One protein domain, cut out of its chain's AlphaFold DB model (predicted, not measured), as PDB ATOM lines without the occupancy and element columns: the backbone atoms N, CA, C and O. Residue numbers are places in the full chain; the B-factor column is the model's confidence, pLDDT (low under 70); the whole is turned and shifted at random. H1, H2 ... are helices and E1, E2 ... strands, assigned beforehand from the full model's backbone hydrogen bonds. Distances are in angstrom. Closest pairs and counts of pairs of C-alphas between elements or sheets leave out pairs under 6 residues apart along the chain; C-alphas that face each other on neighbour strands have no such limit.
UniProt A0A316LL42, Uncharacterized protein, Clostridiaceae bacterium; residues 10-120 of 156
ATOM      1  N   ALA A  10      17.729   5.387   9.704       45.16
ATOM      2  CA  ALA A  10      18.262   4.101   9.250       45.16
ATOM      3  C   ALA A  10      17.453   3.438   8.111       45.16
ATOM      4  O   ALA A  10      17.918   2.466   7.524       45.16
ATOM      5  N   ARG A  11      16.245   3.936   7.798       44.84
ATOM      6  CA  ARG A  11      15.360   3.394   6.746       44.84
ATOM      7  C   ARG A  11      15.262   4.255   5.490       44.84
ATOM      8  O   ARG A  11      14.505   3.910   4.585       44.84
ATOM      9  N   ARG A  12      15.976   5.380   5.403       48.88
ATOM     10  CA  ARG A  12      15.982   6.162   4.161       48.88
ATOM     11  C   ARG A  12      16.811   5.412   3.120       48.88
ATOM     12  O   ARG A  12      18.024   5.299   3.263       48.88
ATOM     13  N   GLU A  13      16.152   4.898   2.081       48.28
ATOM     14  CA  GLU A  13      16.829   4.568   0.826       48.28
ATOM     15  C   GLU A  13      17.620   5.801   0.376       48.28
ATOM     16  O   GLU A  13      17.101   6.923   0.431       48.28
ATOM     17  N   GLY A  14      18.892   5.595   0.020       53.41
ATOM     18  CA  GLY A  14      19.839   6.664  -0.280       53.41
ATOM     19  C   GLY A  14      19.253   7.638  -1.297       53.41
ATOM     20  O   GLY A  14      19.040   7.294  -2.456       53.41
ATOM     21  N   ARG A  15      18.983   8.870  -0.855       59.59
ATOM     22  CA  ARG A  15      18.579   9.989  -1.723       59.59
ATOM     23  C   ARG A  15      19.795  10.703  -2.304       59.59
ATOM     24  O   ARG A  15      19.704  11.877  -2.663       59.59
ATOM     25  N   SER A  16      20.931  10.007  -2.350       65.31
ATOM     26  CA  SER A  16      22.228  10.555  -2.700       65.31
ATOM     27  C   SER A  16      22.126  11.188  -4.085       65.31
ATOM     28  O   SER A  16      22.045  10.511  -5.109       65.31
ATOM     29  N   THR A  17      22.056  12.514  -4.111       80.81
ATOM     30  CA  THR A  17      21.874  13.293  -5.333       80.81
ATOM     31  C   THR A  17      23.191  13.957  -5.666       80.81
ATOM     32  O   THR A  17      23.849  14.542  -4.801       80.81
ATOM     33  N   ILE A  18      23.599  13.843  -6.930       91.12
ATOM     34  CA  ILE A  18      24.791  14.523  -7.413       91.12
ATOM     35  C   ILE A  18      24.408  15.879  -7.993       91.12
ATOM     36  O   ILE A  18      23.550  15.980  -8.870       91.12
ATOM     37  N   THR A  19      25.053  16.929  -7.502       94.19
ATOM     38  CA  THR A  19      24.883  18.293  -8.007       94.19
ATOM     39  C   THR A  19      26.172  18.786  -8.646       94.19
ATOM     40  O   THR A  19      27.268  18.359  -8.271       94.19
ATOM     41  N   TYR A  20      26.049  19.688  -9.619       94.31
ATOM     42  CA  TYR A  20      27.182  20.224 -10.370       94.31
ATOM     43  C   TYR A  20      27.276  21.741 -10.237       94.31
ATOM     44  O   TYR A  20      26.269  22.444 -10.192       94.31
ATOM     45  N   ARG A  21      28.509  22.254 -10.215       93.19
ATOM     46  CA  ARG A  21      28.808  23.681 -10.376       93.19
ATOM     47  C   ARG A  21      29.875  23.861 -11.446       93.19
ATOM     48  O   ARG A  21      30.998  23.372 -11.283       93.19
ATOM     49  N   THR A  22      29.524  24.597 -12.493       90.44
ATOM     50  CA  THR A  22      30.378  24.858 -13.654       90.44
ATOM     51  C   THR A  22      30.946  26.275 -13.595       90.44
ATOM     52  O   THR A  22      30.225  27.235 -13.341       90.44
ATOM     53  N   TYR A  23      32.248  26.408 -13.838       87.94
ATOM     54  CA  TYR A  23      32.977  27.674 -13.896       87.94
ATOM     55  C   TYR A  23      33.685  27.752 -15.251       87.94
ATOM     56  O   TYR A  23      34.872  27.438 -15.352       87.94
ATOM     57  N   ALA A  24      32.943  28.135 -16.293       81.31
ATOM     58  CA  ALA A  24      33.423  28.130 -17.677       81.31
ATOM     59  C   ALA A  24      34.649  29.037 -17.887       81.31
ATOM     60  O   ALA A  24      35.621  28.616 -18.504       81.31
ATOM     61  N   SER A  25      34.667  30.230 -17.279       80.62
ATOM     62  CA  SER A  25      35.806  31.165 -17.348       80.62
ATOM     63  C   SER A  25      37.100  30.603 -16.753       80.62
ATOM     64  O   SER A  25      38.189  31.004 -17.146       80.62
ATOM     65  N   GLY A  26      36.987  29.666 -15.809       81.25
ATOM     66  CA  GLY A  26      38.125  28.965 -15.217       81.25
ATOM     67  C   GLY A  26      38.357  27.569 -15.790       81.25
ATOM     68  O   GLY A  26      39.270  26.891 -15.324       81.25
ATOM     69  N   GLY A  27      37.519  27.103 -16.722       86.44
ATOM     70  CA  GLY A  27      37.568  25.742 -17.252       86.44
ATOM     71  C   GLY A  27      37.379  24.653 -16.191       86.44
ATOM     72  O   GLY A  27      38.031  23.614 -16.254       86.44
ATOM     73  N   VAL A  28      36.564  24.888 -15.154       90.81
ATOM     74  CA  VAL A  28      36.421  23.973 -14.004       90.81
ATOM     75  C   VAL A  28      34.986  23.495 -13.847       90.81
ATOM     76  O   VAL A  28      34.058  24.297 -13.832       90.81
ATOM     77  N   VAL A  29      34.820  22.201 -13.574       93.88
ATOM     78  CA  VAL A  29      33.562  21.621 -13.090       93.88
ATOM     79  C   VAL A  29      33.781  21.007 -11.708       93.88
ATOM     80  O   VAL A  29      34.813  20.389 -11.428       93.88
ATOM     81  N   LYS A  30      32.818  21.204 -10.808       95.94
ATOM     82  CA  LYS A  30      32.766  20.570  -9.485       95.94
ATOM     83  C   LYS A  30      31.501  19.729  -9.381       95.94
ATOM     84  O   LYS A  30      30.448  20.186  -9.812       95.94
ATOM     85  N   ALA A  31      31.615  18.555  -8.775       97.00
ATOM     86  CA  ALA A  31      30.496  17.681  -8.452       97.00
ATOM     87  C   ALA A  31      30.447  17.437  -6.939       97.00
ATOM     88  O   ALA A  31      31.496  17.331  -6.296       97.00
ATOM     89  N   GLU A  32      29.247  17.343  -6.384       97.25
ATOM     90  CA  GLU A  32      28.999  17.055  -4.972       97.25
ATOM     91  C   GLU A  32      27.917  15.987  -4.853       97.25
ATOM     92  O   GLU A  32      26.800  16.193  -5.320       97.25
ATOM     93  N   LEU A  33      28.274  14.857  -4.246       95.50
ATOM     94  CA  LEU A  33      27.343  13.829  -3.798       95.50
ATOM     95  C   LEU A  33      26.966  14.153  -2.352       95.50
ATOM     96  O   LEU A  33      27.857  14.177  -1.506       95.50
ATOM     97  N   ALA A  34      25.693  14.429  -2.084       93.62
ATOM     98  CA  ALA A  34      25.192  14.792  -0.756       93.62
ATOM     99  C   ALA A  34      24.312  13.688  -0.145       93.62
ATOM    100  O   ALA A  34      23.996  12.705  -0.813       93.62
ATOM    101  N   ASP A  35      23.917  13.878   1.116       90.12
ATOM    102  CA  ASP A  35      23.010  13.008   1.879       90.12
ATOM    103  C   ASP A  35      23.526  11.574   2.097       90.12
ATOM    104  O   ASP A  35      22.748  10.631   2.211       90.12
ATOM    105  N   THR A  36      24.847  11.409   2.210       91.94
ATOM    106  CA  THR A  36      25.505  10.089   2.276       91.94
ATOM    107  C   THR A  36      25.697   9.523   3.685       91.94
ATOM    108  O   THR A  36      26.114   8.377   3.833       91.94
ATOM    109  N   THR A  37      25.423  10.296   4.743       91.38
ATOM    110  CA  THR A  37      25.821   9.971   6.130       91.38
ATOM    111  C   THR A  37      25.392   8.580   6.600       91.38
ATOM    112  O   THR A  37      26.154   7.904   7.293       91.38
ATOM    113  N   PHE A  38      24.188   8.148   6.220       89.12
ATOM    114  CA  PHE A  38      23.581   6.905   6.701       89.12
ATOM    115  C   PHE A  38      23.710   5.728   5.728       89.12
ATOM    116  O   PHE A  38      23.279   4.632   6.069       89.12
ATOM    117  N   ASP A  39      24.326   5.900   4.555       90.50
ATOM    118  CA  ASP A  39      24.321   4.859   3.517       90.50
ATOM    119  C   ASP A  39      24.977   3.551   4.005       90.50
ATOM    120  O   ASP A  39      24.423   2.461   3.820       90.50
ATOM    121  N   ALA A  40      26.106   3.653   4.715       91.06
ATOM    122  CA  ALA A  40      26.789   2.509   5.328       91.06
ATOM    123  C   ALA A  40      25.951   1.843   6.432       91.06
ATOM    124  O   ALA A  40      25.812   0.620   6.443       91.06
ATOM    125  N   VAL A  41      25.336   2.635   7.318       88.62
ATOM    126  CA  VAL A  41      24.422   2.138   8.364       88.62
ATOM    127  C   VAL A  41      23.279   1.341   7.746       88.62
ATOM    128  O   VAL A  41      23.011   0.217   8.168       88.62
ATOM    129  N   SER A  42      22.629   1.901   6.727       86.94
ATOM    130  CA  SER A  42      21.490   1.287   6.048       86.94
ATOM    131  C   SER A  42      21.871  -0.025   5.358       86.94
ATOM    132  O   SER A  42      21.044  -0.930   5.239       86.94
ATOM    133  N   LEU A  43      23.113  -0.169   4.884       89.19
ATOM    134  CA  LEU A  43      23.610  -1.446   4.368       89.19
ATOM    135  C   LEU A  43      23.778  -2.482   5.489       89.19
ATOM    136  O   LEU A  43      23.291  -3.603   5.349       89.19
ATOM    137  N   ILE A  44      24.421  -2.114   6.600       88.00
ATOM    138  CA  ILE A  44      24.636  -3.022   7.739       88.00
ATOM    139  C   ILE A  44      23.307  -3.463   8.361       88.00
ATOM    140  O   ILE A  44      23.123  -4.651   8.617       88.00
ATOM    141  N   CYS A  45      22.349  -2.549   8.531       84.81
ATOM    142  CA  CYS A  45      21.020  -2.886   9.048       84.81
ATOM    143  C   CYS A  45      20.327  -3.935   8.170       84.81
ATOM    144  O   CYS A  45      19.813  -4.919   8.689       84.81
ATOM    145  N   ARG A  46      20.399  -3.792   6.839       85.19
ATOM    146  CA  ARG A  46      19.845  -4.785   5.904       85.19
ATOM    147  C   ARG A  46      20.522  -6.152   6.010       85.19
ATOM    148  O   ARG A  46      19.864  -7.166   5.794       85.19
ATOM    149  N   LEU A  47      21.822  -6.205   6.307       85.88
ATOM    150  CA  LEU A  47      22.518  -7.477   6.546       85.88
ATOM    151  C   LEU A  47      22.035  -8.140   7.841       85.88
ATOM    152  O   LEU A  47      21.784  -9.342   7.843       85.88
ATOM    153  N   VAL A  48      21.855  -7.360   8.906       83.81
ATOM    154  CA  VAL A  48      21.335  -7.843  10.194       83.81
ATOM    155  C   VAL A  48      19.893  -8.335  10.081       83.81
ATOM    156  O   VAL A  48      19.577  -9.409  10.583       83.81
ATOM    157  N   GLU A  49      19.032  -7.604   9.370       80.69
ATOM    158  CA  GLU A  49      17.654  -8.028   9.093       80.69
ATOM    159  C   GLU A  49      17.620  -9.362   8.335       80.69
ATOM    160  O   GLU A  49      16.854 -10.256   8.684       80.69
ATOM    161  N   LYS A  50      18.494  -9.533   7.333       82.94
ATOM    162  CA  LYS A  50      18.623 -10.801   6.595       82.94
ATOM    163  C   LYS A  50      19.142 -11.954   7.450       82.94
ATOM    164  O   LYS A  50      18.838 -13.099   7.140       82.94
ATOM    165  N   ALA A  51      19.916 -11.662   8.489       82.69
ATOM    166  CA  ALA A  51      20.407 -12.659   9.433       82.69
ATOM    167  C   ALA A  51      19.354 -13.073  10.486       82.69
ATOM    168  O   ALA A  51      19.670 -13.893  11.342       82.69
ATOM    169  N   ASP A  52      18.133 -12.516  10.444       79.88
ATOM    170  CA  ASP A  52      17.033 -12.777  11.394       79.88
ATOM    171  C   ASP A  52      17.466 -12.669  12.872       79.88
ATOM    172  O   ASP A  52      17.094 -13.466  13.737       79.88
ATOM    173  N   MET A  53      18.298 -11.669  13.179       77.88
ATOM    174  CA  MET A  53      18.776 -11.442  14.541       77.88
ATOM    175  C   MET A  53      17.627 -10.950  15.434       77.88
ATOM    176  O   MET A  53      17.155  -9.824  15.298       77.88
ATOM    177  N   LYS A  54      17.188 -11.791  16.379       79.25
ATOM    178  CA  LYS A  54      16.075 -11.486  17.306       79.25
ATOM    179  C   LYS A  54      16.513 -10.937  18.662       79.25
ATOM    180  O   LYS A  54      15.712 -10.312  19.349       79.25
ATOM    181  N   THR A  55      17.752 -11.202  19.069       78.56
ATOM    182  CA  THR A  55      18.229 -10.974  20.446       78.56
ATOM    183  C   THR A  55      19.393  -9.991  20.555       78.56
ATOM    184  O   THR A  55      19.701  -9.549  21.658       78.56
ATOM    185  N   ILE A  56      20.034  -9.633  19.440       76.12
ATOM    186  CA  ILE A  56      21.200  -8.743  19.401       76.12
ATOM    187  C   ILE A  56      20.834  -7.486  18.603       76.12
ATOM    188  O   ILE A  56      20.409  -7.586  17.453       76.12
ATOM    189  N   GLY A  57      21.012  -6.316  19.221       73.62
ATOM    190  CA  GLY A  57      20.837  -5.001  18.596       73.62
ATOM    191  C   GLY A  57      22.152  -4.394  18.090       73.62
ATOM    192  O   GLY A  57      23.237  -4.855  18.439       73.62
ATOM    193  N   LEU A  58      22.048  -3.338  17.278       69.38
ATOM    194  CA  LEU A  58      23.186  -2.585  16.718       69.38
ATOM    195  C   LEU A  58      23.509  -1.295  17.498       69.38
ATOM    196  O   LEU A  58      24.217  -0.418  16.991       69.38
ATOM    197  N   ASP A  59      22.992  -1.160  18.718       68.38
ATOM    198  CA  ASP A  59      23.173   0.043  19.528       68.38
ATOM    199  C   ASP A  59      24.668   0.322  19.769       68.38
ATOM    200  O   ASP A  59      25.438  -0.555  20.153       68.38
ATOM    201  N   GLY A  60      25.099   1.554  19.477       65.88
ATOM    202  CA  GLY A  60      26.501   1.988  19.581       65.88
ATOM    203  C   GLY A  60      27.394   1.669  18.371       65.88
ATOM    204  O   GLY A  60      28.451   2.279  18.225       65.88
ATOM    205  N   VAL A  61      26.978   0.795  17.446       66.38
ATOM    206  CA  VAL A  61      27.725   0.552  16.192       66.38
ATOM    207  C   VAL A  61      27.562   1.726  15.225       66.38
ATOM    208  O   VAL A  61      28.485   2.048  14.474       66.38
ATOM    209  N   TYR A  62      26.406   2.396  15.279       70.12
ATOM    210  CA  TYR A  62      25.993   3.438  14.341       70.12
ATOM    211  C   TYR A  62      27.035   4.538  14.139       70.12
ATOM    212  O   TYR A  62      27.340   4.861  12.997       70.12
ATOM    213  N   GLU A  63      27.622   5.066  15.214       72.94
ATOM    214  CA  GLU A  63      28.572   6.184  15.142       72.94
ATOM    215  C   GLU A  63      29.839   5.824  14.353       72.94
ATOM    216  O   GLU A  63      30.332   6.612  13.542       72.94
ATOM    217  N   ASN A  64      30.330   4.595  14.518       81.62
ATOM    218  CA  ASN A  64      31.566   4.145  13.882       81.62
ATOM    219  C   ASN A  64      31.404   3.895  12.382       81.62
ATOM    220  O   ASN A  64      32.380   4.021  11.633       81.62
ATOM    221  N   VAL A  65      30.181   3.611  11.932       87.38
ATOM    222  CA  VAL A  65      29.855   3.365  10.523       87.38
ATOM    223  C   VAL A  65      29.284   4.590   9.800       87.38
ATOM    224  O   VAL A  65      29.029   4.495   8.604       87.38
ATOM    225  N   LEU A  66      29.131   5.747  10.458       90.69
ATOM    226  CA  LEU A  66      28.710   6.973   9.771       90.69
ATOM    227  C   LEU A  66      29.744   7.424   8.733       90.69
ATOM    228  O   LEU A  66      30.964   7.378   8.964       90.69
ATOM    229  N   LEU A  67      29.218   7.887   7.602       92.69
ATOM    230  CA  LEU A  67      29.955   8.574   6.547       92.69
ATOM    231  C   LEU A  67      29.873  10.092   6.726       92.69
ATOM    232  O   LEU A  67      28.969  10.612   7.386       92.69
ATOM    233  N   ASP A  68      30.775  10.808   6.055       94.44
ATOM    234  CA  ASP A  68      30.603  12.245   5.854       94.44
ATOM    235  C   ASP A  68      29.275  12.524   5.131       94.44
ATOM    236  O   ASP A  68      28.767  11.698   4.364       94.44
ATOM    237  N   SER A  69      28.701  13.704   5.371       92.38
ATOM    238  CA  SER A  69      27.425  14.119   4.773       92.38
ATOM    239  C   SER A  69      27.506  14.422   3.282       92.38
ATOM    240  O   SER A  69      26.473  14.468   2.615       92.38
ATOM    241  N   SER A  70      28.714  14.633   2.752       95.38
ATOM    242  CA  SER A  70      28.926  14.839   1.324       95.38
ATOM    243  C   SER A  70      30.350  14.522   0.874       95.38
ATOM    244  O   SER A  70      31.310  14.628   1.639       95.38
ATOM    245  N   TYR A  71      30.491  14.210  -0.414       96.38
ATOM    246  CA  TYR A  71      31.766  13.968  -1.083       96.38
ATOM    247  C   TYR A  71      31.872  14.807  -2.351       96.38
ATOM    248  O   TYR A  71      30.957  14.861  -3.171       96.38
ATOM    249  N   ARG A  72      33.022  15.465  -2.533       96.94
ATOM    250  CA  ARG A  72      33.231  16.423  -3.625       96.94
ATOM    251  C   ARG A  72      34.348  16.010  -4.568       96.94
ATOM    252  O   ARG A  72      35.454  15.655  -4.139       96.94
ATOM    253  N   GLY A  73      34.086  16.168  -5.857       95.69
ATOM    254  CA  GLY A  73      35.044  16.004  -6.941       95.69
ATOM    255  C   GLY A  73      35.209  17.292  -7.743       95.69
ATOM    256  O   GLY A  73      34.312  18.130  -7.817       95.69
ATOM    257  N   LYS A  74      36.394  17.480  -8.321       94.44
ATOM    258  CA  LYS A  74      36.742  18.644  -9.144       94.44
ATOM    259  C   LYS A  74      37.501  18.169 -10.372       94.44
ATOM    260  O   LYS A  74      38.463  17.417 -10.224       94.44
ATOM    261  N   ALA A  75      37.120  18.668 -11.537       92.19
ATOM    262  CA  ALA A  75      37.820  18.455 -12.794       92.19
ATOM    263  C   ALA A  75      38.151  19.801 -13.451       92.19
ATOM    264  O   ALA A  75      37.386  20.762 -13.340       92.19
ATOM    265  N   ARG A  76      39.309  19.868 -14.112       86.25
ATOM    266  CA  ARG A  76      39.599  20.903 -15.107       86.25
ATOM    267  C   ARG A  76      39.215  20.316 -16.462       86.25
ATOM    268  O   ARG A  76      39.677  19.228 -16.778       86.25
ATOM    269  N   ALA A  77      38.346  21.000 -17.191       73.12
ATOM    270  CA  ALA A  77      37.816  20.570 -18.481       73.12
ATOM    271  C   ALA A  77      38.502  21.264 -19.674       73.12
ATOM    272  O   ALA A  77      38.064  21.101 -20.807       73.12
ATOM    273  N   ASN A  78      39.582  22.006 -19.400       66.94
ATOM    274  CA  ASN A  78      40.549  22.474 -20.388       66.94
ATOM    275  C   ASN A  78      41.818  21.667 -20.095       66.94
ATOM    276  O   ASN A  78      42.404  21.828 -19.016       66.94
ATOM    277  N   MET A  79      42.169  20.719 -20.960       62.09
ATOM    278  CA  MET A  79      43.277  19.792 -20.712       62.09
ATOM    279  C   MET A  79      44.618  20.397 -21.176       62.09
ATOM    280  O   MET A  79      45.660  20.002 -20.653       62.09
ATOM    281  N   ALA A  80      44.588  21.421 -22.039       65.19
ATOM    282  CA  ALA A  80      45.725  22.229 -22.486       65.19
ATOM    283  C   ALA A  80      45.360  23.713 -22.751       65.19
ATOM    284  O   ALA A  80      44.193  24.113 -22.730       65.19
ATOM    285  N   GLU A  81      46.378  24.548 -22.982       60.72
ATOM    286  CA  GLU A  81      46.216  25.939 -23.428       60.72
ATOM    287  C   GLU A  81      45.667  25.960 -24.865       60.72
ATOM    288  O   GLU A  81      46.243  25.348 -25.761       60.72
ATOM    289  N   GLY A  82      44.524  26.623 -25.077       66.88
ATOM    290  CA  GLY A  82      43.813  26.638 -26.363       66.88
ATOM    291  C   GLY A  82      42.670  25.622 -26.498       66.88
ATOM    292  O   GLY A  82      41.925  25.694 -27.474       66.88
ATOM    293  N   ASP A  83      42.471  24.729 -25.521       72.00
ATOM    294  CA  ASP A  83      41.328  23.809 -25.528       72.00
ATOM    295  C   ASP A  83      39.993  24.541 -25.346       72.00
ATOM    296  O   ASP A  83      39.839  25.423 -24.493       72.00
ATOM    297  N   VAL A  84      38.985  24.099 -26.101       76.62
ATOM    298  CA  VAL A  84      37.594  24.506 -25.895       76.62
ATOM    299  C   VAL A  84      37.042  23.769 -24.680       76.62
ATOM    300  O   VAL A  84      37.066  22.539 -24.615       76.62
ATOM    301  N   PHE A  85      36.515  24.526 -23.721       81.12
ATOM    302  CA  PHE A  85      35.876  23.984 -22.527       81.12
ATOM    303  C   PHE A  85      34.761  22.988 -22.888       81.12
ATOM    304  O   PHE A  85      33.797  23.349 -23.566       81.12
ATOM    305  N   ASN A  86      34.863  21.754 -22.383       86.94
ATOM    306  CA  ASN A  86      33.823  20.734 -22.524       86.94
ATOM    307  C   ASN A  86      33.164  20.430 -21.170       86.94
ATOM    308  O   ASN A  86      33.717  19.720 -20.325       86.94
ATOM    309  N   GLU A  87      31.959  20.962 -20.969       89.62
ATOM    310  CA  GLU A  87      31.229  20.823 -19.707       89.62
ATOM    311  C   GLU A  87      30.926  19.367 -19.342       89.62
ATOM    312  O   GLU A  87      31.109  18.977 -18.189       89.62
ATOM    313  N   GLU A  88      30.501  18.555 -20.309       90.50
ATOM    314  CA  GLU A  88      30.049  17.182 -20.069       90.50
ATOM    315  C   GLU A  88      31.208  16.267 -19.660       90.50
ATOM    316  O   GLU A  88      31.100  15.524 -18.682       90.50
ATOM    317  N   ILE A  89      32.369  16.405 -20.310       89.44
ATOM    318  CA  ILE A  89      33.597  15.715 -19.882       89.44
ATOM    319  C   ILE A  89      33.982  16.158 -18.464       89.44
ATOM    320  O   ILE A  89      34.306  15.329 -17.607       89.44
ATOM    321  N   GLY A  90      33.899  17.461 -18.183       91.62
ATOM    322  CA  GLY A  90      34.155  18.003 -16.851       91.62
ATOM    323  C   GLY A  90      33.230  17.423 -15.777       91.62
ATOM    324  O   GLY A  90      33.703  17.080 -14.688       91.62
ATOM    325  N   LYS A  91      31.930  17.285 -16.067       93.69
ATOM    326  CA  LYS A  91      30.935  16.691 -15.160       93.69
ATOM    327  C   LYS A  91      31.250  15.235 -14.865       93.69
ATOM    328  O   LYS A  91      31.345  14.888 -13.688       93.69
ATOM    329  N   GLU A  92      31.481  14.412 -15.885       93.69
ATOM    330  CA  GLU A  92      31.768  12.986 -15.691       93.69
ATOM    331  C   GLU A  92      33.069  12.766 -14.908       93.69
ATOM    332  O   GLU A  92      33.096  12.000 -13.942       93.69
ATOM    333  N   MET A  93      34.130  13.523 -15.205       93.31
ATOM    334  CA  MET A  93      35.376  13.454 -14.433       93.31
ATOM    335  C   MET A  93      35.201  13.910 -12.979       93.31
ATOM    336  O   MET A  93      35.749  13.297 -12.055       93.31
ATOM    337  N   ALA A  94      34.472  15.005 -12.747       95.12
ATOM    338  CA  ALA A  94      34.223  15.504 -11.399       95.12
ATOM    339  C   ALA A  94      33.356  14.520 -10.599       95.12
ATOM    340  O   ALA A  94      33.664  14.251  -9.438       95.12
ATOM    341  N   LYS A  95      32.332  13.935 -11.227       95.19
ATOM    342  CA  LYS A  95      31.489  12.880 -10.659       95.19
ATOM    343  C   LYS A  95      32.299  11.644 -10.297       95.19
ATOM    344  O   LYS A  95      32.215  11.202  -9.155       95.19
ATOM    345  N   GLY A  96      33.140  11.144 -11.204       94.25
ATOM    346  CA  GLY A  96      34.010   9.997 -10.937       94.25
ATOM    347  C   GLY A  96      34.880  10.209  -9.696       94.25
ATOM    348  O   GLY A  96      34.920   9.358  -8.813       94.25
ATOM    349  N   ARG A  97      35.483  11.397  -9.551       96.19
ATOM    350  CA  ARG A  97      36.289  11.752  -8.367       96.19
ATOM    351  C   ARG A  97      35.472  11.867  -7.078       96.19
ATOM    352  O   ARG A  97      36.002  11.592  -6.003       96.19
ATOM    353  N   ALA A  98      34.225  12.335  -7.152       96.75
ATOM    354  CA  ALA A  98      33.334  12.382  -5.991       96.75
ATOM    355  C   ALA A  98      32.949  10.960  -5.549       96.75
ATOM    356  O   ALA A  98      33.094  10.626  -4.373       96.75
ATOM    357  N   LEU A  99      32.548  10.118  -6.507       95.56
ATOM    358  CA  LEU A  99      32.159   8.726  -6.279       95.56
ATOM    359  C   LEU A  99      33.321   7.870  -5.772       95.56
ATOM    360  O   LEU A  99      33.122   7.068  -4.871       95.56
ATOM    361  N   GLU A 100      34.539   8.064  -6.279       96.75
ATOM    362  CA  GLU A 100      35.711   7.322  -5.802       96.75
ATOM    363  C   GLU A 100      35.967   7.562  -4.305       96.75
ATOM    364  O   GLU A 100      36.205   6.619  -3.548       96.75
ATOM    365  N   LYS A 101      35.880   8.821  -3.853       97.62
ATOM    366  CA  LYS A 101      36.033   9.163  -2.430       97.62
ATOM    367  C   LYS A 101      34.920   8.554  -1.585       97.62
ATOM    368  O   LYS A 101      35.208   7.994  -0.532       97.62
ATOM    369  N   TYR A 102      33.682   8.666  -2.066       96.75
ATOM    370  CA  TYR A 102      32.510   8.093  -1.416       96.75
ATOM    371  C   TYR A 102      32.639   6.570  -1.264       96.75
ATOM    372  O   TYR A 102      32.579   6.073  -0.143       96.75
ATOM    373  N   HIS A 103      32.909   5.835  -2.349       95.75
ATOM    374  CA  HIS A 103      33.053   4.377  -2.313       95.75
ATOM    375  C   HIS A 103      34.204   3.942  -1.410       95.75
ATOM    376  O   HIS A 103      34.032   3.047  -0.592       95.75
ATOM    377  N   ARG A 104      35.352   4.630  -1.455       97.25
ATOM    378  CA  ARG A 104      36.477   4.322  -0.561       97.25
ATOM    379  C   ARG A 104      36.104   4.479   0.918       97.25
ATOM    380  O   ARG A 104      36.533   3.680   1.750       97.25
ATOM    381  N   ALA A 105      35.340   5.516   1.259       95.94
ATOM    382  CA  ALA A 105      34.873   5.732   2.625       95.94
ATOM    383  C   ALA A 105      33.825   4.685   3.039       95.94
ATOM    384  O   ALA A 105      33.937   4.117   4.126       95.94
ATOM    385  N   MET A 106      32.868   4.391   2.153       95.06
ATOM    386  CA  MET A 106      31.859   3.341   2.317       95.06
ATOM    387  C   MET A 106      32.516   1.984   2.590       95.06
ATOM    388  O   MET A 106      32.269   1.383   3.635       95.06
ATOM    389  N   ASP A 107      33.426   1.551   1.716       95.25
ATOM    390  CA  ASP A 107      34.126   0.272   1.826       95.25
ATOM    391  C   ASP A 107      34.899   0.173   3.135       95.25
ATOM    392  O   ASP A 107      34.816  -0.838   3.829       95.25
ATOM    393  N   LYS A 108      35.602   1.240   3.530       95.38
ATOM    394  CA  LYS A 108      36.346   1.267   4.794       95.38
ATOM    395  C   LYS A 108      35.426   1.033   5.994       95.38
ATOM    396  O   LYS A 108      35.771   0.258   6.885       95.38
ATOM    397  N   LYS A 109      34.278   1.712   6.030       93.94
ATOM    398  CA  LYS A 109      33.321   1.656   7.146       93.94
ATOM    399  C   LYS A 109      32.617   0.304   7.215       93.94
ATOM    400  O   LYS A 109      32.549  -0.292   8.287       93.94
ATOM    401  N   VAL A 110      32.174  -0.207   6.070       92.56
ATOM    402  CA  VAL A 110      31.547  -1.530   5.960       92.56
ATOM    403  C   VAL A 110      32.543  -2.630   6.332       92.56
ATOM    404  O   VAL A 110      32.218  -3.483   7.152       92.56
ATOM    405  N   CYS A 111      33.776  -2.584   5.815       93.06
ATOM    406  CA  CYS A 111      34.810  -3.564   6.160       93.06
ATOM    407  C   CYS A 111      35.092  -3.603   7.666       93.06
ATOM    408  O   CYS A 111      35.197  -4.691   8.225       93.06
ATOM    409  N   ALA A 112      35.196  -2.445   8.324       90.81
ATOM    410  CA  ALA A 112      35.430  -2.387   9.766       90.81
ATOM    411  C   ALA A 112      34.301  -3.078  10.554       90.81
ATOM    412  O   ALA A 112      34.574  -3.939  11.387       90.81
ATOM    413  N   ALA A 113      33.039  -2.787  10.221       90.06
ATOM    414  CA  ALA A 113      31.891  -3.426  10.866       90.06
ATOM    415  C   ALA A 113      31.869  -4.951  10.656       90.06
ATOM    416  O   ALA A 113      31.610  -5.709  11.589       90.06
ATOM    417  N   LEU A 114      32.184  -5.420   9.442       90.38
ATOM    418  CA  LEU A 114      32.250  -6.853   9.137       90.38
ATOM    419  C   LEU A 114      33.400  -7.559   9.875       90.38
ATOM    420  O   LEU A 114      33.251  -8.707  10.298       90.38
ATOM    421  N   GLN A 115      34.535  -6.883  10.068       91.69
ATOM    422  CA  GLN A 115      35.643  -7.404  10.871       91.69
ATOM    423  C   GLN A 115      35.245  -7.565  12.342       91.69
ATOM    424  O   GLN A 115      35.548  -8.599  12.943       91.69
ATOM    425  N   ASP A 116      34.535  -6.592  12.912       88.81
ATOM    426  CA  ASP A 116      34.047  -6.681  14.289       88.81
ATOM    427  C   ASP A 116      32.984  -7.774  14.449       88.81
ATOM    428  O   ASP A 116      33.047  -8.549  15.405       88.81
ATOM    429  N   ALA A 117      32.090  -7.945  13.470       88.44
ATOM    430  CA  ALA A 117      31.154  -9.069  13.449       88.44
ATOM    431  C   ALA A 117      31.888 -10.424  13.458       88.44
ATOM    432  O   ALA A 117      31.524 -11.325  14.217       88.44
ATOM    433  N   ARG A 118      32.975 -10.573  12.685       91.19
ATOM    434  CA  ARG A 118      33.774 -11.809  12.696       91.19
ATOM    435  C   ARG A 118      34.442 -12.058  14.051       91.19
ATOM    436  O   ARG A 118      34.483 -13.205  14.497       91.19
ATOM    437  N   ARG A 119      34.946 -11.009  14.708       91.69
ATOM    438  CA  ARG A 119      35.512 -11.106  16.065       91.69
ATOM    439  C   ARG A 119      34.459 -11.515  17.091       91.69
ATOM    440  O   ARG A 119      34.750 -12.353  17.943       91.69
ATOM    441  N   LEU A 120      33.248 -10.964  16.996       88.81
ATOM    442  CA  LEU A 120      32.128 -11.333  17.860       88.81
ATOM    443  C   LEU A 120      31.794 -12.821  17.718       88.81
ATOM    444  O   LEU A 120      31.742 -13.518  18.729       88.81
TER     445      LEU A 120
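This is residues 10 to 120 of the 156 residues of an uncharacterized protein of Clostridiaceae bacterium (UniProt A0A316LL42). One long helix, H3, runs along much of a rod: its residues 87 to 105 pack on one face of a small antiparallel sheet, E1 E2 E3, whose other face is bare. Beyond the sheet, H1 and the very short H2 pack on a later part of H3, and residues 49 to 55 stick out there. The printed part has 111 residues with three named helices and three named strands, in chain order E1 E2 H1 H2 E3 H3, of mixed class. It is loose, with a radius of gyration of the C-alphas of 18.4 A, and spans 65 by 25 by 20 A.

E1, residues 18 to 23, and E3, residues 70 to 76, are edge strands; E2, residues 28 to 34, is inner. E1 and E2 form a hairpin, with N 21 and O 30 at 2.9 A. E2 and E3 are antiparallel, with N 31 and O 73 at 2.9 A. H3, residues 87 to 120, is on the sheet at a height of 5.5 A, two layers, a sheet with a helix on one face. H3 runs slantwise to the strands, at 35 degrees to E3 on the local plane; their closest C-alphas, Gly 73 and Ala 98, are 4.1 A apart. H1, residues 39 to 50, touches H3 with its residues 39 to 44 alone, at a steep tilt of 44 degrees, the same way; the closest C-alphas, Ala 40 and Met 106, are 6.0 A apart. H2, residues 62 to 65, touches H3, with closest C-alphas Val 65 and Lys 109 at 5.1 A. Every O i to N i+4 pair is within hydrogen-bond range in H1, and 29 of 30 in H3; H2 is too short for such a pair.

E1 begins with C-alpha 18 at (24.791, 14.523, -7.413). E3 is 20.5 A long, E2 19.6 A, H1 16.9 A and E1 16.8 A. H3, 49.5 A long, ends with C-alpha 120 at (32.128, -11.333, 17.860).

The C-alphas farthest apart, Thr 55 and Gly 82, are 65.3 A apart. The printed part has no cut; the link from H1 to H2 is long. The pLDDT is under 70 in residues 10 to 16, 58 to 61 and 78 to 82.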